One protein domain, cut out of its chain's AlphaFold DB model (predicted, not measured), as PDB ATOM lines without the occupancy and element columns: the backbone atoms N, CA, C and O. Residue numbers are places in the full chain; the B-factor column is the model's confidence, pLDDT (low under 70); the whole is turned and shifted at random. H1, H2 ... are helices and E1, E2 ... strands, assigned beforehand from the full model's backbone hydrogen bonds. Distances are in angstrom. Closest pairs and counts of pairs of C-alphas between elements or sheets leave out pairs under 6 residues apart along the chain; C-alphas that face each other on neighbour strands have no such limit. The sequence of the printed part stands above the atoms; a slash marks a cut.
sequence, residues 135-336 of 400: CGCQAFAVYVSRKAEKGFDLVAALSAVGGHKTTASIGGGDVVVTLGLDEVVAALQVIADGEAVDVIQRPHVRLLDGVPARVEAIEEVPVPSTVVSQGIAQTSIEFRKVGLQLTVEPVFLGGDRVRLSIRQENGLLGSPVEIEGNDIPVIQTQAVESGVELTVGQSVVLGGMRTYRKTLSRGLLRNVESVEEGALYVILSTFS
ATOM      1  N   CYS A 135      14.208  43.503 -66.212       88.56
ATOM      2  CA  CYS A 135      13.187  43.451 -65.170       88.56
ATOM      3  C   CYS A 135      13.157  44.756 -64.372       88.56
ATOM      4  O   CYS A 135      14.107  45.539 -64.379       88.56
ATOM      5  N   GLY A 136      12.039  45.024 -63.711       89.31
ATOM      6  CA  GLY A 136      11.946  46.049 -62.684       89.31
ATOM      7  C   GLY A 136      12.423  45.502 -61.344       89.31
ATOM      8  O   GLY A 136      12.230  44.325 -61.040       89.31
ATOM      9  N   CYS A 137      13.040  46.360 -60.543       89.50
ATOM     10  CA  CYS A 137      13.431  46.074 -59.174       89.50
ATOM     11  C   CYS A 137      12.962  47.207 -58.269       89.50
ATOM     12  O   CYS A 137      13.185  48.385 -58.556       89.50
ATOM     13  N   GLN A 138      12.317  46.845 -57.169       88.94
ATOM     14  CA  GLN A 138      11.894  47.761 -56.127       88.94
ATOM     15  C   GLN A 138      12.423  47.267 -54.789       88.94
ATOM     16  O   GLN A 138      12.224  46.110 -54.428       88.94
ATOM     17  N   ALA A 139      13.094  48.147 -54.055       87.81
ATOM     18  CA  ALA A 139      13.532  47.868 -52.698       87.81
ATOM     19  C   ALA A 139      12.675  48.647 -51.696       87.81
ATOM     20  O   ALA A 139      12.265  49.778 -51.951       87.81
ATOM     21  N   PHE A 140      12.412  48.035 -50.547       83.06
ATOM     22  CA  PHE A 140      11.677  48.613 -49.433       83.06
ATOM     23  C   PHE A 140      12.561  48.571 -48.193       83.06
ATOM     24  O   PHE A 140      12.948  47.492 -47.744       83.06
ATOM     25  N   ALA A 141      12.850  49.740 -47.626       80.69
ATOM     26  CA  ALA A 141      13.424  49.852 -46.292       80.69
ATOM     27  C   ALA A 141      12.276  50.016 -45.294       80.69
ATOM     28  O   ALA A 141      11.602  51.048 -45.270       80.69
ATOM     29  N   VAL A 142      12.029  48.975 -44.506       78.12
ATOM     30  CA  VAL A 142      10.861  48.875 -43.631       78.12
ATOM     31  C   VAL A 142      11.323  48.876 -42.186       78.12
ATOM     32  O   VAL A 142      12.027  47.959 -41.772       78.12
ATOM     33  N   TYR A 143      10.930  49.882 -41.412       75.94
ATOM     34  CA  TYR A 143      11.197  49.938 -39.982       75.94
ATOM     35  C   TYR A 143       9.962  49.522 -39.199       75.94
ATOM     36  O   TYR A 143       8.921  50.164 -39.234       75.94
ATOM     37  N   VAL A 144      10.085  48.429 -38.464       72.62
ATOM     38  CA  VAL A 144       9.062  47.951 -37.546       72.62
ATOM     39  C   VAL A 144       9.351  48.538 -36.174       72.62
ATOM     40  O   VAL A 144      10.388  48.216 -35.596       72.62
ATOM     41  N   SER A 145       8.441  49.340 -35.625       68.00
ATOM     42  CA  SER A 145       8.522  49.784 -34.233       68.00
ATOM     43  C   SER A 145       7.824  48.774 -33.327       68.00
ATOM     44  O   SER A 145       6.672  48.402 -33.547       68.00
ATOM     45  N   ARG A 146       8.503  48.326 -32.272       62.16
ATOM     46  CA  ARG A 146       7.907  47.514 -31.211       62.16
ATOM     47  C   ARG A 146       7.690  48.389 -29.988       62.16
ATOM     48  O   ARG A 146       8.541  48.471 -29.105       62.16
ATOM     49  N   LYS A 147       6.512  49.010 -29.896       55.53
ATOM     50  CA  LYS A 147       5.993  49.411 -28.583       55.53
ATOM     51  C   LYS A 147       5.640  48.129 -27.823       55.53
ATOM     52  O   LYS A 147       4.970  47.255 -28.362       55.53
ATOM     53  N   ALA A 148       6.158  48.012 -26.604       44.72
ATOM     54  CA  ALA A 148       6.414  46.781 -25.849       44.72
ATOM     55  C   ALA A 148       5.230  45.829 -25.533       44.72
ATOM     56  O   ALA A 148       5.392  44.936 -24.707       44.72
ATOM     57  N   GLU A 149       4.055  45.955 -26.153       44.78
ATOM     58  CA  GLU A 149       2.880  45.165 -25.758       44.78
ATOM     59  C   GLU A 149       2.556  43.978 -26.673       44.78
ATOM     60  O   GLU A 149       1.957  43.012 -26.202       44.78
ATOM     61  N   LYS A 150       2.999  43.960 -27.937       50.41
ATOM     62  CA  LYS A 150       2.877  42.780 -28.813       50.41
ATOM     63  C   LYS A 150       4.069  42.709 -29.762       50.41
ATOM     64  O   LYS A 150       4.255  43.581 -30.601       50.41
ATOM     65  N   GLY A 151       4.901  41.677 -29.614       52.09
ATOM     66  CA  GLY A 151       6.026  41.433 -30.512       52.09
ATOM     67  C   GLY A 151       5.527  41.231 -31.941       52.09
ATOM     68  O   GLY A 151       4.925  40.207 -32.241       52.09
ATOM     69  N   PHE A 152       5.757  42.215 -32.806       57.03
ATOM     70  CA  PHE A 152       5.438  42.109 -34.223       57.03
ATOM     71  C   PHE A 152       6.579  41.391 -34.960       57.03
ATOM     72  O   PHE A 152       7.756  41.763 -34.830       57.03
ATOM     73  N   ASP A 153       6.224  40.352 -35.717       65.25
ATOM     74  CA  ASP A 153       7.121  39.650 -36.631       65.25
ATOM     75  C   ASP A 153       6.675  39.910 -38.073       65.25
ATOM     76  O   ASP A 153       5.663  39.378 -38.534       65.25
ATOM     77  N   LEU A 154       7.434  40.756 -38.776       66.62
ATOM     78  CA  LEU A 154       7.157  41.137 -40.161       66.62
ATOM     79  C   LEU A 154       7.115  39.918 -41.079       66.62
ATOM     80  O   LEU A 154       6.280  39.856 -41.974       66.62
ATOM     81  N   VAL A 155       7.966  38.924 -40.826       64.31
ATOM     82  CA  VAL A 155       7.997  37.683 -41.604       64.31
ATOM     83  C   VAL A 155       6.677  36.932 -41.459       64.31
ATOM     84  O   VAL A 155       6.114  36.481 -42.455       64.31
ATOM     85  N   ALA A 156       6.156  36.824 -40.235       65.44
ATOM     86  CA  ALA A 156       4.884  36.161 -39.972       65.44
ATOM     87  C   ALA A 156       3.705  36.922 -40.603       65.44
ATOM     88  O   ALA A 156       2.803  36.296 -41.154       65.44
ATOM     89  N   ALA A 157       3.733  38.257 -40.576       65.31
ATOM     90  CA  ALA A 157       2.701  39.088 -41.194       65.31
ATOM     91  C   ALA A 157       2.706  38.982 -42.730       65.31
ATOM     92  O   ALA A 157       1.659  38.758 -43.332       65.31
ATOM     93  N   LEU A 158       3.885  39.050 -43.354       67.81
ATOM     94  CA  LEU A 158       4.067  38.835 -44.792       67.81
ATOM     95  C   LEU A 158       3.592  37.433 -45.218       67.81
ATOM     96  O   LEU A 158       2.916  37.275 -46.231       67.81
ATOM     97  N   SER A 159       3.870  36.423 -44.392       65.06
ATOM     98  CA  SER A 159       3.438  35.040 -44.630       65.06
ATOM     99  C   SER A 159       1.922  34.843 -44.504       65.06
ATOM    100  O   SER A 159       1.370  33.938 -45.124       65.06
ATOM    101  N   ALA A 160       1.238  35.668 -43.704       64.06
ATOM    102  CA  ALA A 160      -0.207  35.579 -43.505       64.06
ATOM    103  C   ALA A 160      -1.013  36.147 -44.686       64.06
ATOM    104  O   ALA A 160      -2.130  35.692 -44.918       64.06
ATOM    105  N   VAL A 161      -0.449  37.112 -45.419       64.94
ATOM    106  CA  VAL A 161      -1.094  37.751 -46.579       64.94
ATOM    107  C   VAL A 161      -0.878  36.943 -47.861       64.94
ATOM    108  O   VAL A 161      -1.793  36.821 -48.663       64.94
ATOM    109  N   GLY A 162       0.301  36.343 -48.044       60.03
ATOM    110  CA  GLY A 162       0.684  35.756 -49.333       60.03
ATOM    111  C   GLY A 162       0.105  34.385 -49.694       60.03
ATOM    112  O   GLY A 162       0.294  33.947 -50.819       60.03
ATOM    113  N   GLY A 163      -0.516  33.633 -48.774       52.62
ATOM    114  CA  GLY A 163      -1.093  32.297 -49.059       52.62
ATOM    115  C   GLY A 163      -0.139  31.227 -49.648       52.62
ATOM    116  O   GLY A 163      -0.551  30.086 -49.867       52.62
ATOM    117  N   HIS A 164       1.132  31.563 -49.897       47.84
ATOM    118  CA  HIS A 164       2.117  30.775 -50.632       47.84
ATOM    119  C   HIS A 164       3.077  30.037 -49.688       47.84
ATOM    120  O   HIS A 164       3.308  30.439 -48.548       47.84
ATOM    121  N   LYS A 165       3.649  28.920 -50.163       48.28
ATOM    122  CA  LYS A 165       4.512  28.023 -49.373       48.28
ATOM    123  C   LYS A 165       5.787  28.731 -48.895       48.28
ATOM    124  O   LYS A 165       6.782  28.798 -49.612       48.28
ATOM    125  N   THR A 166       5.788  29.179 -47.647       46.50
ATOM    126  CA  THR A 166       6.984  29.622 -46.926       46.50
ATOM    127  C   THR A 166       7.934  28.449 -46.694       46.50
ATOM    128  O   THR A 166       7.619  27.540 -45.926       46.50
ATOM    129  N   THR A 167       9.115  28.478 -47.311       45.72
ATOM    130  CA  THR A 167      10.222  27.584 -46.938       45.72
ATOM    131  C   THR A 167      11.165  28.362 -46.027       45.72
ATOM    132  O   THR A 167      12.147  28.939 -46.474       45.72
ATOM    133  N   ALA A 168      10.844  28.427 -44.735       43.41
ATOM    134  CA  ALA A 168      11.739  29.000 -43.737       43.41
ATOM    135  C   ALA A 168      12.787  27.947 -43.339       43.41
ATOM    136  O   ALA A 168      12.507  27.063 -42.529       43.41
ATOM    137  N   SER A 169      13.994  28.006 -43.909       40.12
ATOM    138  CA  SER A 169      15.118  27.219 -43.393       40.12
ATOM    139  C   SER A 169      15.708  27.924 -42.174       40.12
ATOM    140  O   SER A 169      16.376  28.949 -42.291       40.12
ATOM    141  N   ILE A 170      15.470  27.373 -40.986       41.44
ATOM    142  CA  ILE A 170      16.132  27.830 -39.763       41.44
ATOM    143  C   ILE A 170      17.545  27.242 -39.760       41.44
ATOM    144  O   ILE A 170      17.745  26.068 -39.461       41.44
ATOM    145  N   GLY A 171      18.516  28.074 -40.132       38.19
ATOM    146  CA  GLY A 171      19.926  27.700 -40.203       38.19
ATOM    147  C   GLY A 171      20.802  28.820 -40.756       38.19
ATOM    148  O   GLY A 171      21.514  28.593 -41.722       38.19
ATOM    149  N   GLY A 172      20.740  30.019 -40.163       39.81
ATOM    150  CA  GLY A 172      21.670  31.114 -40.478       39.81
ATOM    151  C   GLY A 172      21.042  32.399 -41.026       39.81
ATOM    152  O   GLY A 172      21.421  32.839 -42.097       39.81
ATOM    153  N   GLY A 173      20.130  33.030 -40.279       41.62
ATOM    154  CA  GLY A 173      19.838  34.471 -40.400       41.62
ATOM    155  C   GLY A 173      19.026  34.962 -41.607       41.62
ATOM    156  O   GLY A 173      18.347  35.974 -41.453       41.62
ATOM    157  N   ASP A 174      19.023  34.252 -42.734       44.12
ATOM    158  CA  ASP A 174      18.265  34.643 -43.928       44.12
ATOM    159  C   ASP A 174      16.868  34.023 -43.945       44.12
ATOM    160  O   ASP A 174      16.683  32.808 -43.838       44.12
ATOM    161  N   VAL A 175      15.861  34.884 -44.089       53.91
ATOM    162  CA  VAL A 175      14.462  34.493 -44.252       53.91
ATOM    163  C   VAL A 175      14.035  34.849 -45.667       53.91
ATOM    164  O   VAL A 175      13.774  36.007 -45.971       53.91
ATOM    165  N   VAL A 176      13.910  33.847 -46.533       53.31
ATOM    166  CA  VAL A 176      13.396  34.037 -47.893       53.31
ATOM    167  C   VAL A 176      11.883  33.829 -47.879       53.31
ATOM    168  O   VAL A 176      11.399  32.705 -47.755       53.31
ATOM    169  N   VAL A 177      11.125  34.922 -47.984       60.88
ATOM    170  CA  VAL A 177       9.673  34.883 -48.216       60.88
ATOM    171  C   VAL A 177       9.429  35.208 -49.681       60.88
ATOM    172  O   VAL A 177       9.738  36.314 -50.106       60.88
ATOM    173  N   THR A 178       8.897  34.254 -50.439       62.72
ATOM    174  CA  THR A 178       8.603  34.413 -51.867       62.72
ATOM    175  C   THR A 178       7.194  34.969 -52.049       62.72
ATOM    176  O   THR A 178       6.231  34.211 -51.979       62.72
ATOM    177  N   LEU A 179       7.084  36.282 -52.255       70.62
ATOM    178  CA  LEU A 179       5.810  36.998 -52.431       70.62
ATOM    179  C   LEU A 179       5.781  37.783 -53.740       70.62
ATOM    180  O   LEU A 179       6.826  38.248 -54.194       70.62
ATOM    181  N   GLY A 180       4.600  37.986 -54.315       70.25
ATOM    182  CA  GLY A 180       4.411  38.959 -55.395       70.25
ATOM    183  C   GLY A 180       4.603  40.402 -54.907       70.25
ATOM    184  O   GLY A 180       4.467  40.684 -53.715       70.25
ATOM    185  N   LEU A 181       4.909  41.337 -55.814       71.62
ATOM    186  CA  LEU A 181       5.030  42.761 -55.460       71.62
ATOM    187  C   LEU A 181       3.730  43.301 -54.837       71.62
ATOM    188  O   LEU A 181       3.780  43.974 -53.809       71.62
ATOM    189  N   ASP A 182       2.577  42.960 -55.416       74.81
ATOM    190  CA  ASP A 182       1.268  43.419 -54.937       74.81
ATOM    191  C   ASP A 182       0.963  42.910 -53.521       74.81
ATOM    192  O   ASP A 182       0.470  43.660 -52.680       74.81
ATOM    193  N   GLU A 183       1.346  41.668 -53.214       72.75
ATOM    194  CA  GLU A 183       1.200  41.065 -51.883       72.75
ATOM    195  C   GLU A 183       2.084  41.765 -50.846       72.75
ATOM    196  O   GLU A 183       1.636  42.045 -49.734       72.75
ATOM    197  N   VAL A 184       3.331  42.095 -51.210       71.38
ATOM    198  CA  VAL A 184       4.235  42.861 -50.341       71.38
ATOM    199  C   VAL A 184       3.650  44.242 -50.065       71.38
ATOM    200  O   VAL A 184       3.630  44.679 -48.915       71.38
ATOM    201  N   VAL A 185       3.145  44.931 -51.090       73.88
ATOM    202  CA  VAL A 185       2.556  46.266 -50.934       73.88
ATOM    203  C   VAL A 185       1.296  46.216 -50.071       73.88
ATOM    204  O   VAL A 185       1.187  47.009 -49.134       73.88
ATOM    205  N   ALA A 186       0.387  45.274 -50.330       71.44
ATOM    206  CA  ALA A 186      -0.837  45.093 -49.556       71.44
ATOM    207  C   ALA A 186      -0.535  44.757 -48.089       71.44
ATOM    208  O   ALA A 186      -1.090  45.375 -47.178       71.44
ATOM    209  N   ALA A 187       0.407  43.841 -47.844       70.94
ATOM    210  CA  ALA A 187       0.840  43.510 -46.495       70.94
ATOM    211  C   ALA A 187       1.421  44.736 -45.783       70.94
ATOM    212  O   ALA A 187       1.002  45.054 -44.674       70.94
ATOM    213  N   LEU A 188       2.334  45.473 -46.423       71.44
ATOM    214  CA  LEU A 188       2.919  46.676 -45.830       71.44
ATOM    215  C   LEU A 188       1.868  47.752 -45.525       71.44
ATOM    216  O   LEU A 188       1.990  48.413 -44.500       71.44
ATOM    217  N   GLN A 189       0.841  47.918 -46.365       70.06
ATOM    218  CA  GLN A 189      -0.256  48.865 -46.126       70.06
ATOM    219  C   GLN A 189      -1.102  48.475 -44.912       70.06
ATOM    220  O   GLN A 189      -1.290  49.292 -44.014       70.06
ATOM    221  N   VAL A 190      -1.540  47.215 -44.831       63.50
ATOM    222  CA  VAL A 190      -2.316  46.707 -43.685       63.50
ATOM    223  C   VAL A 190      -1.534  46.852 -42.378       63.50
ATOM    224  O   VAL A 190      -2.104  47.160 -41.332       63.50
ATOM    225  N   ILE A 191      -0.219  46.638 -42.424       65.38
ATOM    226  CA  ILE A 191       0.634  46.751 -41.241       65.38
ATOM    227  C   ILE A 191       0.891  48.222 -40.869       65.38
ATOM    228  O   ILE A 191       0.935  48.547 -39.679       65.38
ATOM    229  N   ALA A 192       1.038  49.107 -41.857       64.31
ATOM    230  CA  ALA A 192       1.212  50.542 -41.631       64.31
ATOM    231  C   ALA A 192      -0.020  51.166 -40.952       64.31
ATOM    232  O   ALA A 192       0.137  51.936 -40.006       64.31
ATOM    233  N   ASP A 193      -1.234  50.762 -41.346       62.78
ATOM    234  CA  ASP A 193      -2.490  51.207 -40.716       62.78
ATOM    235  C   ASP A 193      -2.593  50.805 -39.230       62.78
ATOM    236  O   ASP A 193      -3.292  51.446 -38.446       62.78
ATOM    237  N   GLY A 194      -1.875  49.756 -38.818       60.69
ATOM    238  CA  GLY A 194      -1.791  49.293 -37.430       60.69
ATOM    239  C   GLY A 194      -0.751  50.012 -36.557       60.69
ATOM    240  O   GLY A 194      -0.487  49.534 -35.455       60.69
ATOM    241  N   GLU A 195      -0.126  51.097 -37.039       59.53
ATOM    242  CA  GLU A 195       0.963  51.863 -36.387       59.53
ATOM    243  C   GLU A 195       2.240  51.056 -36.046       59.53
ATOM    244  O   GLU A 195       3.115  51.535 -35.321       59.53
ATOM    245  N   ALA A 196       2.384  49.828 -36.555       63.03
ATOM    246  CA  ALA A 196       3.504  48.947 -36.210       63.03
ATOM    247  C   ALA A 196       4.714  49.100 -37.147       63.03
ATOM    248  O   ALA A 196       5.833  48.722 -36.786       63.03
ATOM    249  N   VAL A 197       4.501  49.623 -38.358       67.38
ATOM    250  CA  VAL A 197       5.515  49.670 -39.412       67.38
ATOM    251  C   VAL A 197       5.524  51.010 -40.119       67.38
ATOM    252  O   VAL A 197       4.493  51.488 -40.578       67.38
ATOM    253  N   ASP A 198       6.723  51.561 -40.257       68.44
ATOM    254  CA  ASP A 198       7.017  52.732 -41.061       68.44
ATOM    255  C   ASP A 198       7.847  52.316 -42.281       68.44
ATOM    256  O   ASP A 198       8.908  51.687 -42.163       68.44
ATOM    257  N   VAL A 199       7.351  52.624 -43.480       68.75
ATOM    258  CA  VAL A 199       8.095  52.371 -44.715       68.75
ATOM    259  C   VAL A 199       8.899  53.618 -45.035       68.75
ATOM    260  O   VAL A 199       8.377  54.569 -45.608       68.75
ATOM    261  N   ILE A 200      10.185  53.580 -44.695       73.12
ATOM    262  CA  ILE A 200      11.064  54.748 -44.758       73.12
ATOM    263  C   ILE A 200      11.350  55.118 -46.217       73.12
ATOM    264  O   ILE A 200      11.279  56.284 -46.597       73.12
ATOM    265  N   GLN A 201      11.697  54.130 -47.049       76.00
ATOM    266  CA  GLN A 201      12.175  54.369 -48.416       76.00
ATOM    267  C   GLN A 201      11.709  53.284 -49.389       76.00
ATOM    268  O   GLN A 201      11.635  52.105 -49.033       76.00
ATOM    269  N   ARG A 202      11.418  53.704 -50.633       86.38
ATOM    270  CA  ARG A 202      10.950  52.849 -51.741       86.38
ATOM    271  C   ARG A 202      11.656  53.158 -53.077       86.38
ATOM    272  O   ARG A 202      11.003  53.638 -54.008       86.38
ATOM    273  N   PRO A 203      12.979  52.963 -53.196       88.75
ATOM    274  CA  PRO A 203      13.658  53.095 -54.484       88.75
ATOM    275  C   PRO A 203      13.145  52.064 -55.498       88.75
ATOM    276  O   PRO A 203      12.938  50.897 -55.168       88.75
ATOM    277  N   HIS A 204      12.992  52.498 -56.747       89.19
ATOM    278  CA  HIS A 204      12.657  51.641 -57.880       89.19
ATOM    279  C   HIS A 204      13.647  51.893 -59.018       89.19
ATOM    280  O   HIS A 204      14.077  53.026 -59.240       89.19
ATOM    281  N   VAL A 205      14.035  50.836 -59.724       91.69
ATOM    282  CA  VAL A 205      14.991  50.908 -60.828       91.69
ATOM    283  C   VAL A 205      14.723  49.809 -61.845       91.69
ATOM    284  O   VAL A 205      14.263  48.723 -61.497       91.69
ATOM    285  N   ARG A 206      15.023  50.080 -63.116       91.19
ATOM    286  CA  ARG A 206      14.992  49.064 -64.168       91.19
ATOM    287  C   ARG A 206      16.374  48.448 -64.338       91.19
ATOM    288  O   ARG A 206      17.382  49.148 -64.348       91.19
ATOM    289  N   LEU A 207      16.382  47.135 -64.481       90.69
ATOM    290  CA  LEU A 207      17.556  46.295 -64.602       90.69
ATOM    291  C   LEU A 207      17.651  45.759 -66.032       90.69
ATOM    292  O   LEU A 207      16.637  45.393 -66.633       90.69
ATOM    293  N   LEU A 208      18.871  45.714 -66.559       89.88
ATOM    294  CA  LEU A 208      19.223  45.117 -67.846       89.88
ATOM    295  C   LEU A 208      20.370  44.140 -67.604       89.88
ATOM    296  O   LEU A 208      21.271  44.465 -66.834       89.88
ATOM    297  N   ASP A 209      20.335  42.971 -68.239       88.81
ATOM    298  CA  ASP A 209      21.332  41.921 -68.018       88.81
ATOM    299  C   ASP A 209      22.784  42.423 -68.107       88.81
ATOM    300  O   ASP A 209      23.174  43.081 -69.074       88.81
ATOM    301  N   GLY A 210      23.574  42.132 -67.068       88.81
ATOM    302  CA  GLY A 210      24.985  42.504 -66.976       88.81
ATOM    303  C   GLY A 210      25.267  44.003 -66.818       88.81
ATOM    304  O   GLY A 210      26.434  44.395 -66.821       88.81
ATOM    305  N   VAL A 211      24.243  44.856 -66.687       91.12
ATOM    306  CA  VAL A 211      24.413  46.304 -66.504       91.12
ATOM    307  C   VAL A 211      24.060  46.698 -65.068       91.12
ATOM    308  O   VAL A 211      22.896  46.584 -64.675       91.12
ATOM    309  N   PRO A 212      25.023  47.212 -64.277       94.38
ATOM    310  CA  PRO A 212      24.737  47.670 -62.928       94.38
ATOM    311  C   PRO A 212      23.848  48.915 -62.968       94.38
ATOM    312  O   PRO A 212      24.151  49.904 -63.639       94.38
ATOM    313  N   ALA A 213      22.760  48.878 -62.209       94.31
ATOM    314  CA  ALA A 213      21.841  49.986 -62.034       94.31
ATOM    315  C   ALA A 213      22.045  50.634 -60.664       94.31
ATOM    316  O   ALA A 213      22.334  49.962 -59.671       94.31
ATOM    317  N   ARG A 214      21.892  51.958 -60.603       94.38
ATOM    318  CA  ARG A 214      22.160  52.739 -59.397       94.38
ATOM    319  C   ARG A 214      21.122  53.834 -59.203       94.38
ATOM    320  O   ARG A 214      20.820  54.571 -60.137       94.38
ATOM    321  N   VAL A 215      20.621  53.947 -57.978       93.69
ATOM    322  CA  VAL A 215      19.686  54.987 -57.538       93.69
ATOM    323  C   VAL A 215      20.275  55.665 -56.314       93.69
ATOM    324  O   VAL A 215      20.579  55.000 -55.327       93.69
ATOM    325  N   GLU A 216      20.446  56.981 -56.379       92.69
ATOM    326  CA  GLU A 216      21.034  57.780 -55.306       92.69
ATOM    327  C   GLU A 216      20.142  58.990 -55.005       92.69
ATOM    328  O   GLU A 216      19.742  59.718 -55.912       92.69
ATOM    329  N   ALA A 217      19.844  59.201 -53.726       91.69
ATOM    330  CA  ALA A 217      19.189  60.387 -53.191       91.69
ATOM    331  C   ALA A 217      19.994  60.836 -51.968       91.69
ATOM    332  O   ALA A 217      19.817  60.299 -50.876       91.69
ATOM    333  N   ILE A 218      20.943  61.750 -52.188       91.69
ATOM    334  CA  ILE A 218      21.991  62.121 -51.229       91.69
ATOM    335  C   ILE A 218      21.911  63.619 -50.929       91.69
ATOM    336  O   ILE A 218      21.771  64.433 -51.840       91.69
ATOM    337  N   GLU A 219      22.084  63.970 -49.661       91.44
ATOM    338  CA  GLU A 219      22.284  65.324 -49.153       91.44
ATOM    339  C   GLU A 219      23.712  65.475 -48.608       91.44
ATOM    340  O   GLU A 219      24.316  64.522 -48.110       91.44
ATOM    341  N   GLU A 220      24.285  66.676 -48.707       92.50
ATOM    342  CA  GLU A 220      25.604  66.978 -48.144       92.50
ATOM    343  C   GLU A 220      25.452  67.752 -46.836       92.50
ATOM    344  O   GLU A 220      24.977  68.887 -46.805       92.50
ATOM    345  N   VAL A 221      25.876  67.124 -45.742       91.06
ATOM    346  CA  VAL A 221      25.762  67.656 -44.386       91.06
ATOM    347  C   VAL A 221      27.114  68.244 -43.980       91.06
ATOM    348  O   VAL A 221      28.117  67.521 -43.997       91.06
ATOM    349  N   PRO A 222      27.181  69.534 -43.611       90.44
ATOM    350  CA  PRO A 222      28.413  70.134 -43.125       90.44
ATOM    351  C   PRO A 222      28.712  69.630 -41.709       90.44
ATOM    352  O   PRO A 222      27.947  69.863 -40.775       90.44
ATOM    353  N   VAL A 223      29.847  68.959 -41.543       87.62
ATOM    354  CA  VAL A 223      30.353  68.499 -40.250       87.62
ATOM    355  C   VAL A 223      31.568  69.351 -39.868       87.62
ATOM    356  O   VAL A 223      32.548  69.399 -40.615       87.62
ATOM    357  N   PRO A 224      31.537  70.049 -38.723       84.56
ATOM    358  CA  PRO A 224      32.676  70.819 -38.245       84.56
ATOM    359  C   PRO A 224      33.806  69.869 -37.823       84.56
ATOM    360  O   PRO A 224      33.633  69.021 -36.951       84.56
ATOM    361  N   SER A 225      34.980  70.014 -38.432       81.12
ATOM    362  CA  SER A 225      36.202  69.288 -38.087       81.12
ATOM    363  C   SER A 225      37.216  70.258 -37.479       81.12
ATOM    364  O   SER A 225      37.725  71.145 -38.171       81.12
ATOM    365  N   THR A 226      37.537  70.099 -36.198       76.38
ATOM    366  CA  THR A 226      38.607  70.872 -35.556       76.38
ATOM    367  C   THR A 226      39.941  70.176 -35.807       76.38
ATOM    368  O   THR A 226      40.172  69.065 -35.334       76.38
ATOM    369  N   VAL A 227      40.831  70.824 -36.556       69.56
ATOM    370  CA  VAL A 227      42.195  70.346 -36.798       69.56
ATOM    371  C   VAL A 227      43.148  71.214 -35.982       69.56
ATOM    372  O   VAL A 227      43.181  72.434 -36.134       69.56
ATOM    373  N   VAL A 228      43.930  70.598 -35.095       74.94
ATOM    374  CA  VAL A 228      44.979  71.307 -34.349       74.94
ATOM    375  C   VAL A 228      46.249  71.306 -35.194       74.94
ATOM    376  O   VAL A 228      46.903  70.275 -35.341       74.94
ATOM    377  N   SER A 229      46.605  72.464 -35.746       70.56
ATOM    378  CA  SER A 229      47.839  72.659 -36.512       70.56
ATOM    379  C   SER A 229      48.741  73.642 -35.773       70.56
ATOM    380  O   SER A 229      48.326  74.746 -35.438       70.56
ATOM    381  N   GLN A 230      49.978  73.232 -35.473       76.38
ATOM    382  CA  GLN A 230      50.987  74.073 -34.801       76.38
ATOM    383  C   GLN A 230      50.523  74.708 -33.470       76.38
ATOM    384  O   GLN A 230      50.937  75.810 -33.121       76.38
ATOM    385  N   GLY A 231      49.663  74.019 -32.711       77.38
ATOM    386  CA  GLY A 231      49.146  74.514 -31.429       77.38
ATOM    387  C   GLY A 231      48.006  75.533 -31.544       77.38
ATOM    388  O   GLY A 231      47.551  76.038 -30.522       77.38
ATOM    389  N   ILE A 232      47.520  75.809 -32.760       77.69
ATOM    390  CA  ILE A 232      46.332  76.626 -33.023       77.69
ATOM    391  C   ILE A 232      45.211  75.688 -33.485       77.69
ATOM    392  O   ILE A 232      45.381  74.915 -34.431       77.69
ATOM    393  N   ALA A 233      44.063  75.736 -32.808       76.75
ATOM    394  CA  ALA A 233      42.861  75.041 -33.254       76.75
ATOM    395  C   ALA A 233      42.258  75.798 -34.448       76.75
ATOM    396  O   ALA A 233      41.897  76.968 -34.323       76.75
ATOM    397  N   GLN A 234      42.177  75.146 -35.607       77.62
ATOM    398  CA  GLN A 234      41.478  75.659 -36.784       77.62
ATOM    399  C   GLN A 234      40.225  74.816 -37.024       77.62
ATOM    400  O   GLN A 234      40.305  73.595 -37.158       77.62
ATOM    401  N   THR A 235      39.064  75.465 -37.091       78.38
ATOM    402  CA  THR A 235      37.802  74.809 -37.447       78.38
ATOM    403  C   THR A 235      37.660  74.813 -38.969       78.38
ATOM    404  O   THR A 235      37.589  75.873 -39.588       78.38
ATOM    405  N   SER A 236      37.647  73.627 -39.573       83.81
ATOM    406  CA  SER A 236      37.337  73.393 -40.988       83.81
ATOM    407  C   SER A 236      35.957  72.742 -41.102       83.81
ATOM    408  O   SER A 236      35.486  72.132 -40.147       83.81
ATOM    409  N   ILE A 237      35.297  72.868 -42.252       86.81
ATOM    410  CA  ILE A 237      34.002  72.225 -42.517       86.81
ATOM    411  C   ILE A 237      34.244  71.073 -43.493       86.81
ATOM    412  O   ILE A 237      34.773  71.292 -44.582       86.81
ATOM    413  N   GLU A 238      33.877  69.854 -43.102       89.44
ATOM    414  CA  GLU A 238      33.900  68.666 -43.956       89.44
ATOM    415  C   GLU A 238      32.470  68.320 -44.384       89.44
ATOM    416  O   GLU A 238      31.592  68.144 -43.544       89.44
ATOM    417  N   PHE A 239      32.222  68.197 -45.686       91.31
ATOM    418  CA  PHE A 239      30.916  67.773 -46.187       91.31
ATOM    419  C   PHE A 239      30.824  66.248 -46.189       91.31
ATOM    420  O   PHE A 239      31.603  65.562 -46.855       91.31
ATOM    421  N   ARG A 240      29.862  65.709 -45.439       90.81
ATOM    422  CA  ARG A 240      29.554  64.277 -45.402       90.81
ATOM    423  C   ARG A 240      28.276  64.009 -46.184       90.81
ATOM    424  O   ARG A 240      27.269  64.677 -45.982       90.81
ATOM    425  N   LYS A 241      28.327  63.019 -47.074       91.06
ATOM    426  CA  LYS A 241      27.182  62.571 -47.870       91.06
ATOM    427  C   LYS A 241      26.286  61.678 -47.025       91.06
ATOM    428  O   LYS A 241      26.762  60.697 -46.462       91.06
ATOM    429  N   VAL A 242      25.011  62.027 -46.947       91.25
ATOM    430  CA  VAL A 242      23.998  61.312 -46.174       91.25
ATOM    431  C   VAL A 242      22.782  61.123 -47.059       91.25
ATOM    432  O   VAL A 242      22.282  62.079 -47.635       91.25
ATOM    433  N   GLY A 243      22.314  59.892 -47.198       89.06
ATOM    434  CA  GLY A 243      21.102  59.608 -47.950       89.06
ATOM    435  C   GLY A 243      21.034  58.167 -48.418       89.06
ATOM    436  O   GLY A 243      21.772  57.309 -47.931       89.06
ATOM    437  N   LEU A 244      20.139  57.905 -49.358       89.50
ATOM    438  CA  LEU A 244      19.913  56.582 -49.918       89.50
ATOM    439  C   LEU A 244      20.819  56.349 -51.126       89.50
ATOM    440  O   LEU A 244      20.849  57.154 -52.055       89.50
ATOM    441  N   GLN A 245      21.482  55.201 -51.151       92.56
ATOM    442  CA  GLN A 245      22.205  54.682 -52.300       92.56
ATOM    443  C   GLN A 245      21.850  53.207 -52.490       92.56
ATOM    444  O   GLN A 245      22.135  52.369 -51.641       92.56
ATOM    445  N   LEU A 246      21.243  52.876 -53.622       92.44
ATOM    446  CA  LEU A 246      20.954  51.511 -54.043       92.44
ATOM    447  C   LEU A 246      21.774  51.208 -55.293       92.44
ATOM    448  O   LEU A 246      21.689  51.931 -56.280       92.44
ATOM    449  N   THR A 247      22.553  50.134 -55.262       94.88
ATOM    450  CA  THR A 247      23.234  49.564 -56.428       94.88
ATOM    451  C   THR A 247      22.775  48.123 -56.598       94.88
ATOM    452  O   THR A 247      22.778  47.356 -55.636       94.88
ATOM    453  N   VAL A 248      22.365  47.766 -57.811       94.44
ATOM    454  CA  VAL A 248      21.876  46.427 -58.151       94.44
ATOM    455  C   VAL A 248      22.511  45.989 -59.459       94.44
ATOM    456  O   VAL A 248      22.431  46.701 -60.457       94.44
ATOM    457  N   GLU A 249      23.116  44.809 -59.468       95.38
ATOM    458  CA  GLU A 249      23.706  44.197 -60.656       95.38
ATOM    459  C   GLU A 249      22.970  42.888 -60.981       95.38
ATOM    460  O   GLU A 249      23.027  41.944 -60.183       95.38
ATOM    461  N   PRO A 250      22.234  42.835 -62.106       94.06
ATOM    462  CA  PRO A 250      21.495  41.652 -62.522       94.06
ATOM    463  C   PRO A 250      22.318  40.726 -63.424       94.06
ATOM    464  O   PRO A 250      23.028  41.169 -64.325       94.06
ATOM    465  N   VAL A 251      22.129  39.424 -63.238       92.69
ATOM    466  CA  VAL A 251      22.577  38.375 -64.158       92.69
ATOM    467  C   VAL A 251      21.404  37.440 -64.429       92.69
ATOM    468  O   VAL A 251      20.916  36.761 -63.522       92.69
ATOM    469  N   PHE A 252      20.934  37.399 -65.671       90.69
ATOM    470  CA  PHE A 252      19.821  36.546 -66.078       90.69
ATOM    471  C   PHE A 252      20.325  35.136 -66.401       90.69
ATOM    472  O   PHE A 252      21.202  34.940 -67.236       90.69
ATOM    473  N   LEU A 253      19.760  34.128 -65.730       86.44
ATOM    474  CA  LEU A 253      20.197  32.727 -65.828       86.44
ATOM    475  C   LEU A 253      19.311  31.880 -66.766       86.44
ATOM    476  O   LEU A 253      19.547  30.682 -66.926       86.44
ATOM    477  N   GLY A 254      18.291  32.490 -67.380       79.00
ATOM    478  CA  GLY A 254      17.280  31.820 -68.203       79.00
ATOM    479  C   GLY A 254      16.119  31.232 -67.387       79.00
ATOM    480  O   GLY A 254      16.228  31.010 -66.178       79.00
ATOM    481  N   GLY A 255      14.984  30.991 -68.055       79.50
ATOM    482  CA  GLY A 255      13.766  30.465 -67.418       79.50
ATOM    483  C   GLY A 255      13.208  31.387 -66.329       79.50
ATOM    484  O   GLY A 255      12.900  30.915 -65.241       79.50
ATOM    485  N   ASP A 256      13.164  32.695 -66.601       81.31
ATOM    486  CA  ASP A 256      12.713  33.760 -65.691       81.31
ATOM    487  C   ASP A 256      13.493  33.887 -64.370       81.31
ATOM    488  O   ASP A 256      13.081  34.623 -63.477       81.31
ATOM    489  N   ARG A 257      14.651  33.229 -64.231       87.88
ATOM    490  CA  ARG A 257      15.519  33.379 -63.056       87.88
ATOM    491  C   ARG A 257      16.531  34.495 -63.241       87.88
ATOM    492  O   ARG A 257      17.219  34.577 -64.263       87.88
ATOM    493  N   VAL A 258      16.671  35.301 -62.198       89.81
ATOM    494  CA  VAL A 258      17.631  36.393 -62.115       89.81
ATOM    495  C   VAL A 258      18.434  36.270 -60.825       89.81
ATOM    496  O   VAL A 258      17.894  36.076 -59.735       89.81
ATOM    497  N   ARG A 259      19.753  36.381 -60.956       92.44
ATOM    498  CA  ARG A 259      20.659  36.579 -59.833       92.44
ATOM    499  C   ARG A 259      20.925  38.065 -59.689       92.44
ATOM    500  O   ARG A 259      21.275  38.722 -60.662       92.44
ATOM    501  N   LEU A 260      20.769  38.580 -58.482       92.06
ATOM    502  CA  LEU A 260      20.980  39.980 -58.162       92.06
ATOM    503  C   LEU A 260      22.093  40.096 -57.128       92.06
ATOM    504  O   LEU A 260      22.012  39.485 -56.064       92.06
ATOM    505  N   SER A 261      23.106  40.899 -57.437       94.50
ATOM    506  CA  SER A 261      24.040  41.425 -56.443       94.50
ATOM    507  C   SER A 261      23.539  42.798 -56.015       94.50
ATOM    508  O   SER A 261      23.400  43.695 -56.850       94.50
ATOM    509  N   ILE A 262      23.189  42.952 -54.741       91.94
ATOM    510  CA  ILE A 262      22.544  44.156 -54.218       91.94
ATOM    511  C   ILE A 262      23.405  44.756 -53.122       91.94
ATOM    512  O   ILE A 262      23.820  44.072 -52.187       91.94
ATOM    513  N   ARG A 263      23.587  46.071 -53.203       92.50
ATOM    514  CA  ARG A 263      24.157  46.892 -52.147       92.50
ATOM    515  C   ARG A 263      23.262  48.096 -51.915       92.50
ATOM    516  O   ARG A 263      23.130  48.954 -52.786       92.50
ATOM    517  N   GLN A 264      22.663  48.158 -50.736       89.00
ATOM    518  CA  GLN A 264      21.863  49.287 -50.293       89.00
ATOM    519  C   GLN A 264      22.535  49.945 -49.096       89.00
ATOM    520  O   GLN A 264      22.878  49.276 -48.126       89.00
ATOM    521  N   GLU A 265      22.676  51.260 -49.151       88.75
ATOM    522  CA  GLU A 265      23.140  52.107 -48.063       88.75
ATOM    523  C   GLU A 265      22.102  53.197 -47.800       88.75
ATOM    524  O   GLU A 265      21.537  53.776 -48.725       88.75
ATOM    525  N   ASN A 266      21.821  53.451 -46.529       86.19
ATOM    526  CA  ASN A 266      20.897  54.471 -46.075       86.19
ATOM    527  C   ASN A 266      21.551  55.279 -44.951       86.19
ATOM    528  O   ASN A 266      21.800  54.762 -43.861       86.19
ATOM    529  N   GLY A 267      21.841  56.543 -45.233       87.06
ATOM    530  CA  GLY A 267      22.275  57.535 -44.262       87.06
ATOM    531  C   GLY A 267      21.080  58.302 -43.704       87.06
ATOM    532  O   GLY A 267      20.319  58.903 -44.459       87.06
ATOM    533  N   LEU A 268      20.938  58.313 -42.382       83.50
ATOM    534  CA  LEU A 268      19.911  59.042 -41.646       83.50
ATOM    535  C   LEU A 268      20.558  60.113 -40.764       83.50
ATOM    536  O   LEU A 268      21.585  59.874 -40.122       83.50
ATOM    537  N   LEU A 269      19.925  61.281 -40.693       85.00
ATOM    538  CA  LEU A 269      20.287  62.333 -39.750       85.00
ATOM    539  C   LEU A 269      19.641  62.057 -38.388       85.00
ATOM    540  O   LEU A 269      18.422  61.958 -38.267       85.00
ATOM    541  N   GLY A 270      20.473  61.912 -37.361       81.81
ATOM    542  CA  GLY A 270      20.060  61.825 -35.965       81.81
ATOM    543  C   GLY A 270      20.020  63.193 -35.286       81.81
ATOM    544  O   GLY A 270      20.445  64.204 -35.848       81.81
ATOM    545  N   SER A 271      19.540  63.219 -34.041       83.81
ATOM    546  CA  SER A 271      19.559  64.433 -33.223       83.81
ATOM    547  C   SER A 271      20.997  64.944 -33.044       83.81
ATOM    548  O   SER A 271      21.873  64.134 -32.723       83.81
ATOM    549  N   PRO A 272      21.253  66.250 -33.240       84.81
ATOM    550  CA  PRO A 272      22.580  66.817 -33.057       84.81
ATOM    551  C   PRO A 272      23.043  66.667 -31.605       84.81
ATOM    552  O   PRO A 272      22.235  66.661 -30.672       84.81
ATOM    553  N   VAL A 273      24.352  66.523 -31.426       86.25
ATOM    554  CA  VAL A 273      25.007  66.454 -30.120       86.25
ATOM    555  C   VAL A 273      25.868  67.695 -29.961       86.25
ATOM    556  O   VAL A 273      26.681  68.009 -30.830       86.25
ATOM    557  N   GLU A 274      25.698  68.386 -28.838       86.00
ATOM    558  CA  GLU A 274      26.508  69.550 -28.501       86.00
ATOM    559  C   GLU A 274      27.912  69.095 -28.075       86.00
ATOM    560  O   GLU A 274      28.084  68.364 -27.094       86.00
ATOM    561  N   ILE A 275      28.926  69.516 -28.828       80.44
ATOM    562  CA  ILE A 275      30.339  69.264 -28.538       80.44
ATOM    563  C   ILE A 275      31.042  70.618 -28.547       80.44
ATOM    564  O   ILE A 275      31.035  71.320 -29.553       80.44
ATOM    565  N   GLU A 276      31.632  70.997 -27.410       80.00
ATOM    566  CA  GLU A 276      32.363  72.267 -27.246       80.00
ATOM    567  C   GLU A 276      31.533  73.524 -27.601       80.00
ATOM    568  O   GLU A 276      32.074  74.524 -28.069       80.00
ATOM    569  N   GLY A 277      30.214  73.490 -27.362       78.94
ATOM    570  CA  GLY A 277      29.297  74.597 -27.667       78.94
ATOM    571  C   GLY A 277      28.883  74.689 -29.140       78.94
ATOM    572  O   GLY A 277      28.330  75.707 -29.553       78.94
ATOM    573  N   ASN A 278      29.169  73.653 -29.935       80.38
ATOM    574  CA  ASN A 278      28.755  73.545 -31.325       80.38
ATOM    575  C   ASN A 278      27.809  72.352 -31.520       80.38
ATOM    576  O   ASN A 278      28.080  71.255 -31.025       80.38
ATOM    577  N   ASP A 279      26.734  72.554 -32.280       83.19
ATOM    578  CA  ASP A 279      25.777  71.498 -32.609       83.19
ATOM    579  C   ASP A 279      26.333  70.634 -33.744       83.19
ATOM    580  O   ASP A 279      26.384  71.051 -34.905       83.19
ATOM    581  N   ILE A 280      26.771  69.417 -33.416       86.06
ATOM    582  CA  ILE A 280      27.324  68.478 -34.395       86.06
ATOM    583  C   ILE A 280      26.238  67.478 -34.810       86.06
ATOM    584  O   ILE A 280      25.710  66.765 -33.951       86.06
ATOM    585  N   PRO A 281      25.893  67.378 -36.110       87.50
ATOM    586  CA  PRO A 281      24.896  66.422 -36.577       87.50
ATOM    587  C   PRO A 281      25.404  64.985 -36.417       87.50
ATOM    588  O   PRO A 281      26.543  64.665 -36.761       87.50
ATOM    589  N   VAL A 282      24.540  64.098 -35.926       86.88
ATOM    590  CA  VAL A 282      24.825  62.660 -35.865       86.88
ATOM    591  C   VAL A 282      24.380  62.020 -37.173       86.88
ATOM    592  O   VAL A 282      23.230  62.167 -37.571       86.88
ATOM    593  N   ILE A 283      25.269  61.277 -37.823       87.69
ATOM    594  CA  ILE A 283      24.959  60.536 -39.050       87.69
ATOM    595  C   ILE A 283      24.882  59.050 -38.698       87.69
ATOM    596  O   ILE A 283      25.841  58.480 -38.180       87.69
ATOM    597  N   GLN A 284      23.734  58.427 -38.954       84.44
ATOM    598  CA  GLN A 284      23.526  56.990 -38.793       84.44
ATOM    599  C   GLN A 284      23.532  56.330 -40.168       84.44
ATOM    600  O   GLN A 284      22.682  56.637 -40.993       84.44
ATOM    601  N   THR A 285      24.459  55.405 -40.402       85.88
ATOM    602  CA  THR A 285      24.544  54.666 -41.669       85.88
ATOM    603  C   THR A 285      24.065  53.236 -41.475       85.88
ATOM    604  O   THR A 285      24.509  52.532 -40.568       85.88
ATOM    605  N   GLN A 286      23.163  52.798 -42.344       82.75
ATOM    606  CA  GLN A 286      22.655  51.435 -42.423       82.75
ATOM    607  C   GLN A 286      23.034  50.880 -43.791       82.75
ATOM    608  O   GLN A 286      22.721  51.501 -44.800       82.75
ATOM    609  N   ALA A 287      23.699  49.729 -43.840       85.44
ATOM    610  CA  ALA A 287      24.109  49.120 -45.099       85.44
ATOM    611  C   ALA A 287      23.763  47.631 -45.121       85.44
ATOM    612  O   ALA A 287      23.931  46.933 -44.121       85.44
ATOM    613  N   VAL A 288      23.284  47.163 -46.270       85.56
ATOM    614  CA  VAL A 288      23.003  45.757 -46.559       85.56
ATOM    615  C   VAL A 288      23.639  45.419 -47.898       85.56
ATOM    616  O   VAL A 288      23.403  46.099 -48.896       85.56
ATOM    617  N   GLU A 289      24.442  44.363 -47.910       90.19
ATOM    618  CA  GLU A 289      25.064  43.810 -49.107       90.19
ATOM    619  C   GLU A 289      24.757  42.316 -49.144       90.19
ATOM    620  O   GLU A 289      25.021  41.603 -48.175       90.19
ATOM    621  N   SER A 290      24.127  41.857 -50.222       89.31
ATOM    622  CA  SER A 290      23.715  40.462 -50.367       89.31
ATOM    623  C   SER A 290      23.597  40.071 -51.838       89.31
ATOM    624  O   SER A 290      23.389  40.914 -52.712       89.31
ATOM    625  N   GLY A 291      23.733  38.775 -52.103       90.31
ATOM    626  CA  GLY A 291      23.517  38.170 -53.409       90.31
ATOM    627  C   GLY A 291      22.369  37.176 -53.327       90.31
ATOM    628  O   GLY A 291      22.444  36.218 -52.561       90.31
ATOM    629  N   VAL A 292      21.322  37.381 -54.121       88.94
ATOM    630  CA  VAL A 292      20.124  36.530 -54.113       88.94
ATOM    631  C   VAL A 292      19.788  36.045 -55.512       88.94
ATOM    632  O   VAL A 292      20.052  36.719 -56.504       88.94
ATOM    633  N   GLU A 293      19.193  34.863 -55.593       88.44
ATOM    634  CA  GLU A 293      18.634  34.321 -56.826       88.44
ATOM    635  C   GLU A 293      17.130  34.162 -56.638       88.44
ATOM    636  O   GLU A 293      16.681  33.562 -55.662       88.44
ATOM    637  N   LEU A 294      16.354  34.737 -57.550       86.88
ATOM    638  CA  LEU A 294      14.899  34.693 -57.513       86.88
ATOM    639  C   LEU A 294      14.322  34.658 -58.927       86.88
ATOM    640  O   LEU A 294      15.012  34.922 -59.912       86.88
ATOM    641  N   THR A 295      13.046  34.312 -59.026       87.06
ATOM    642  CA  THR A 295      12.307  34.376 -60.290       87.06
ATOM    643  C   THR A 295      11.734  35.781 -60.464       87.06
ATOM    644  O   THR A 295      11.281  36.381 -59.490       87.06
ATOM    645  N   VAL A 296      11.729  36.315 -61.685       85.62
ATOM    646  CA  VAL A 296      11.121  37.619 -61.981       85.62
ATOM    647  C   VAL A 296       9.648  37.607 -61.560       85.62
ATOM    648  O   VAL A 296       8.899  36.704 -61.926       85.62
ATOM    649  N   GLY A 297       9.231  38.608 -60.780       82.50
ATOM    650  CA  GLY A 297       7.895  38.670 -60.172       82.50
ATOM    651  C   GLY A 297       7.874  38.255 -58.699       82.50
ATOM    652  O   GLY A 297       6.862  38.439 -58.027       82.50
ATOM    653  N   GLN A 298       8.980  37.709 -58.186       82.25
ATOM    654  CA  GLN A 298       9.119  37.344 -56.782       82.25
ATOM    655  C   GLN A 298       9.795  38.448 -55.979       82.25
ATOM    656  O   GLN A 298      10.592  39.251 -56.480       82.25
ATOM    657  N   SER A 299       9.494  38.419 -54.691       82.69
ATOM    658  CA  SER A 299      10.107  39.229 -53.656       82.69
ATOM    659  C   SER A 299      10.914  38.351 -52.714       82.69
ATOM    660  O   SER A 299      10.652  37.157 -52.588       82.69
ATOM    661  N   VAL A 300      11.902  38.948 -52.060       83.50
ATOM    662  CA  VAL A 300      12.757  38.320 -51.059       83.50
ATOM    663  C   VAL A 300      13.103  39.337 -49.979       83.50
ATOM    664  O   VAL A 300      13.294  40.521 -50.258       83.50
ATOM    665  N   VAL A 301      13.202  38.884 -48.732       83.44
ATOM    666  CA  VAL A 301      13.758  39.694 -47.646       83.44
ATOM    667  C   VAL A 301      15.264  39.443 -47.623       83.44
ATOM    668  O   VAL A 301      15.695  38.327 -47.358       83.44
ATOM    669  N   LEU A 302      16.062  40.466 -47.939       82.06
ATOM    670  CA  LEU A 302      17.527  40.359 -48.025       82.06
ATOM    671  C   LEU A 302      18.192  40.264 -46.653       82.06
ATOM    672  O   LEU A 302      19.325  39.814 -46.543       82.06
ATOM    673  N   GLY A 303      17.518  40.772 -45.624       78.25
ATOM    674  CA  GLY A 303      18.024  40.795 -44.263       78.25
ATOM    675  C   GLY A 303      17.341  41.858 -43.414       78.25
ATOM    676  O   GLY A 303      16.459  42.595 -43.871       78.25
ATOM    677  N   GLY A 304      17.766  41.943 -42.156       75.00
ATOM    678  CA  GLY A 304      17.299  42.984 -41.258       75.00
ATOM    679  C   GLY A 304      18.162  43.182 -40.018       75.00
ATOM    680  O   GLY A 304      18.874  42.284 -39.576       75.00
ATOM    681  N   MET A 305      18.078  44.379 -39.443       72.75
ATOM    682  CA  MET A 305      18.787  44.775 -38.230       72.75
ATOM    683  C   MET A 305      17.787  45.082 -37.121       72.75
ATOM    684  O   MET A 305      16.919  45.936 -37.280       72.75
ATOM    685  N   ARG A 306      17.940  44.424 -35.968       70.94
ATOM    686  CA  ARG A 306      17.172  44.737 -34.759       70.94
ATOM    687  C   ARG A 306      17.921  45.753 -33.906       70.94
ATOM    688  O   ARG A 306      19.050  45.510 -33.492       70.94
ATOM    689  N   THR A 307      17.274  46.872 -33.622       66.50
ATOM    690  CA  THR A 307      17.757  47.907 -32.713       66.50
ATOM    691  C   THR A 307      17.039  47.785 -31.376       66.50
ATOM    692  O   THR A 307      15.811  47.777 -31.335       66.50
ATOM    693  N   TYR A 308      17.801  47.727 -30.287       68.44
ATOM    694  CA  TYR A 308      17.285  47.797 -28.922       68.44
ATOM    695  C   TYR A 308      17.890  49.026 -28.249       68.44
ATOM    696  O   TYR A 308      19.105  49.091 -28.047       68.44
ATOM    697  N   ARG A 309      17.061  50.013 -27.910       65.00
ATOM    698  CA  ARG A 309      17.480  51.204 -27.171       65.00
ATOM    699  C   ARG A 309      16.739  51.250 -25.845       65.00
ATOM    700  O   ARG A 309      15.525  51.388 -25.803       65.00
ATOM    701  N   LYS A 310      17.489  51.183 -24.749       69.25
ATOM    702  CA  LYS A 310      16.969  51.372 -23.393       69.25
ATOM    703  C   LYS A 310      17.386  52.748 -22.888       69.25
ATOM    704  O   LYS A 310      18.554  52.976 -22.584       69.25
ATOM    705  N   THR A 311      16.425  53.656 -22.798       70.38
ATOM    706  CA  THR A 311      16.591  54.997 -22.238       70.38
ATOM    707  C   THR A 311      16.114  54.986 -20.792       70.38
ATOM    708  O   THR A 311      14.960  54.685 -20.497       70.38
ATOM    709  N   LEU A 312      17.008  55.319 -19.865       71.19
ATOM    710  CA  LEU A 312      16.672  55.478 -18.454       71.19
ATOM    711  C   LEU A 312      16.550  56.967 -18.143       71.19
ATOM    712  O   LEU A 312      17.549  57.647 -17.912       71.19
ATOM    713  N   SER A 313      15.326  57.477 -18.104       75.06
ATOM    714  CA  SER A 313      15.055  58.831 -17.629       75.06
ATOM    715  C   SER A 313      14.963  58.805 -16.104       75.06
ATOM    716  O   SER A 313      13.981  58.337 -15.524       75.06
ATOM    717  N   ARG A 314      16.007  59.289 -15.421       70.38
ATOM    718  CA  ARG A 314      15.979  59.472 -13.962       70.38
ATOM    719  C   ARG A 314      15.129  60.693 -13.615       70.38
ATOM    720  O   ARG A 314      15.570  61.823 -13.798       70.38
ATOM    721  N   GLY A 315      13.913  60.466 -13.125       74.31
ATOM    722  CA  GLY A 315      13.079  61.512 -12.533       74.31
ATOM    723  C   GLY A 315      13.381  61.702 -11.044       74.31
ATOM    724  O   GLY A 315      13.889  60.797 -10.389       74.31
ATOM    725  N   LEU A 316      13.013  62.863 -10.490       73.25
ATOM    726  CA  LEU A 316      13.229  63.200  -9.071       73.25
ATOM    727  C   LEU A 316      12.531  62.245  -8.081       73.25
ATOM    728  O   LEU A 316      12.960  62.139  -6.937       73.25
ATOM    729  N   LEU A 317      11.453  61.571  -8.502       74.94
ATOM    730  CA  LEU A 317      10.645  60.681  -7.653       74.94
ATOM    731  C   LEU A 317      10.511  59.254  -8.205       74.94
ATOM    732  O   LEU A 317      10.240  58.324  -7.449       74.94
ATOM    733  N   ARG A 318      10.688  59.057  -9.518       73.44
ATOM    734  CA  ARG A 318      10.623  57.739 -10.162       73.44
ATOM    735  C   ARG A 318      11.495  57.726 -11.410       73.44
ATOM    736  O   ARG A 318      11.449  58.663 -12.205       73.44
ATOM    737  N   ASN A 319      12.239  56.642 -11.601       77.56
ATOM    738  CA  ASN A 319      12.894  56.377 -12.876       77.56
ATOM    739  C   ASN A 319      11.831  55.931 -13.883       77.56
ATOM    740  O   ASN A 319      11.010  55.062 -13.582       77.56
ATOM    741  N   VAL A 320      11.839  56.536 -15.063       73.94
ATOM    742  CA  VAL A 320      11.049  56.090 -16.207       73.94
ATOM    743  C   VAL A 320      12.015  55.391 -17.148       73.94
ATOM    744  O   VAL A 320      12.928  56.004 -17.697       73.94
ATOM    745  N   GLU A 321      11.853  54.080 -17.265       70.12
ATOM    746  CA  GLU A 321      12.552  53.279 -18.256       70.12
ATOM    747  C   GLU A 321      11.713  53.280 -19.536       70.12
ATOM    748  O   GLU A 321      10.554  52.872 -19.512       70.12
ATOM    749  N   SER A 322      12.286  53.776 -20.630       59.69
ATOM    750  CA  SER A 322      11.722  53.671 -21.972       59.69
ATOM    751  C   SER A 322      12.575  52.695 -22.770       59.69
ATOM    752  O   SER A 322      13.786  52.884 -22.891       59.69
ATOM    753  N   VAL A 323      11.959  51.636 -23.282       63.56
ATOM    754  CA  VAL A 323      12.605  50.678 -24.179       63.56
ATOM    755  C   VAL A 323      12.004  50.874 -25.565       63.56
ATOM    756  O   VAL A 323      10.815  50.647 -25.767       63.56
ATOM    757  N   GLU A 324      12.830  51.318 -26.504       64.88
ATOM    758  CA  GLU A 324      12.518  51.398 -27.926       64.88
ATOM    759  C   GLU A 324      13.147  50.187 -28.614       64.88
ATOM    760  O   GLU A 324      14.368  50.094 -28.771       64.88
ATOM    761  N   GLU A 325      12.310  49.234 -29.009       65.75
ATOM    762  CA  GLU A 325      12.709  48.139 -29.882       65.75
ATOM    763  C   GLU A 325      12.282  48.448 -31.315       65.75
ATOM    764  O   GLU A 325      11.162  48.895 -31.565       65.75
ATOM    765  N   GLY A 326      13.168  48.186 -32.268       64.25
ATOM    766  CA  GLY A 326      12.898  48.369 -33.685       64.25
ATOM    767  C   GLY A 326      13.571  47.304 -34.533       64.25
ATOM    768  O   GLY A 326      14.569  46.715 -34.117       64.25
ATOM    769  N   ALA A 327      13.037  47.030 -35.716       68.25
ATOM    770  CA  ALA A 327      13.671  46.152 -36.689       68.25
ATOM    771  C   ALA A 327      13.591  46.772 -38.082       68.25
ATOM    772  O   ALA A 327      12.498  47.014 -38.579       68.25
ATOM    773  N   LEU A 328      14.738  47.024 -38.703       73.81
ATOM    774  CA  LEU A 328      14.822  47.421 -40.102       73.81
ATOM    775  C   LEU A 328      14.904  46.166 -40.966       73.81
ATOM    776  O   LEU A 328      15.782  45.347 -40.722       73.81
ATOM    777  N   TYR A 329      14.061  46.046 -41.981       77.31
ATOM    778  CA  TYR A 329      14.127  44.999 -42.996       77.31
ATOM    779  C   TYR A 329      14.327  45.618 -44.374       77.31
ATOM    780  O   TYR A 329      13.759  46.670 -44.671       77.31
ATOM    781  N   VAL A 330      15.114  44.946 -45.214       80.88
ATOM    782  CA  VAL A 330      15.245  45.286 -46.632       80.88
ATOM    783  C   VAL A 330      14.537  44.212 -47.442       80.88
ATOM    784  O   VAL A 330      14.962  43.056 -47.459       80.88
ATOM    785  N   ILE A 331      13.436  44.592 -48.082       80.44
ATOM    786  CA  ILE A 331      12.672  43.717 -48.977       80.44
ATOM    787  C   ILE A 331      12.987  44.139 -50.397       80.44
ATOM    788  O   ILE A 331      12.955  45.326 -50.705       80.44
ATOM    789  N   LEU A 332      13.279  43.178 -51.257       82.31
ATOM    790  CA  LEU A 332      13.496  43.414 -52.668       82.31
ATOM    791  C   LEU A 332      12.467  42.636 -53.469       82.31
ATOM    792  O   LEU A 332      12.302  41.438 -53.271       82.31
ATOM    793  N   SER A 333      11.801  43.327 -54.377       80.75
ATOM    794  CA  SER A 333      10.771  42.792 -55.250       80.75
ATOM    795  C   SER A 333      11.189  43.003 -56.691       80.75
ATOM    796  O   SER A 333      11.579  44.106 -57.076       80.75
ATOM    797  N   THR A 334      11.095  41.953 -57.497       81.00
ATOM    798  CA  THR A 334      11.228  42.079 -58.950       81.00
ATOM    799  C   THR A 334       9.864  42.021 -59.601       81.00
ATOM    800  O   THR A 334       8.971  41.322 -59.130       81.00
ATOM    801  N   PHE A 335       9.703  42.745 -60.698       81.12
ATOM    802  CA  PHE A 335       8.492  42.723 -61.506       81.12
ATOM    803  C   PHE A 335       8.862  42.731 -62.987       81.12
ATOM    804  O   PHE A 335       9.949  43.170 -63.371       81.12
ATOM    805  N   SER A 336       7.975  42.200 -63.825       76.94
ATOM    806  CA  SER A 336       8.140  42.239 -65.276       76.94
ATOM    807  C   SER A 336       7.182  43.266 -65.869       76.94
ATOM    808  O   SER A 336       5.981  43.164 -65.651       76.94
TER     809      SER A 336
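This is residues 135 to 336 of the 400 residues of an uncharacterized protein of Haloferula luteola (UniProt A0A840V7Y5). Two twisted sheets of mostly long strands stand partly face to face, their strands crossed, with H2 packed on the first sheet, E1 E2 E3 E8 E9, on the face away from the second, E4 E5 E6 E7. Two long hairpins, E4 with E5 and E8 with E9, diverge, and their tips, residues 228 to 233 and 314 to 319, stick out; H1 sits beside H2 and only grazes the first sheet. The 202 printed residues run E1 H1 H2 E2 E3 E4 E5 E6 E7 E8 E9, mostly strand, with antiparallel pairs in both sheets. The whole is loose, with a radius of gyration of the C-alphas of 20.7 A and spans of 67 by 49 by 31 A.

E1, residues 135 to 146, has E2, residues 197 to 201, and E3, residues 204 to 208, on one side and E9, residues 319 to 335, on the other side. N 143 and O 198, N 137 and O 205, and N 138 and O 333 are each 2.8 A apart, within hydrogen-bond range. H1, residues 154 to 161, touches H2, residues 181 to 193, at a steep tilt of 68 degrees, only just short of about perpendicular; their closest C-alphas, of Leu 158 and Ala 187, are 5.9 A apart. H2 is on the branched sheet at a height of 8.9 A, over E1, E2 and E9. In both helices every O i to N i+4 pair is within hydrogen-bond range. E4, residues 213 to 229, E5, residues 232 to 254, E6, residues 257 to 275, and E7, residues 278 to 295, form a meander, each strand the antiparallel neighbour of the one before, with N 221 and O 240, N 247 and O 263, and N 266 and O 286 each at 2.8 A. E8, residues 299 to 314, forms a hairpin with E9, N 309 and O 324 at 2.8 A. The two sheets make a sandwich, two sheets face to face, their strands at 40 degrees; the closest C-alphas of E7 and E8, of Ser 290 and Leu 302, are 6.6 A apart.

E1 begins at C-alpha 135 (13.187, 43.451, -65.170) and is 34.6 A long. H2 is 18.6 A long. E4 is 42.9 A long and bends by 66 degrees at residue 217. E5 measures 63.9 A, E6 52.0 A, E7 51.4 A and E8 44.9 A. E9, 50.7 A, ends at C-alpha 335 (8.492, 42.723, -61.506).

The farthest C-alphas, of Gly 163 and Gln 230, are 68.3 A apart. The printed part has no cut, and H1 to H2 is a long link. Mean pLDDT of the printed part is 76.7; 55 residues are under 70, among them 145 to 178.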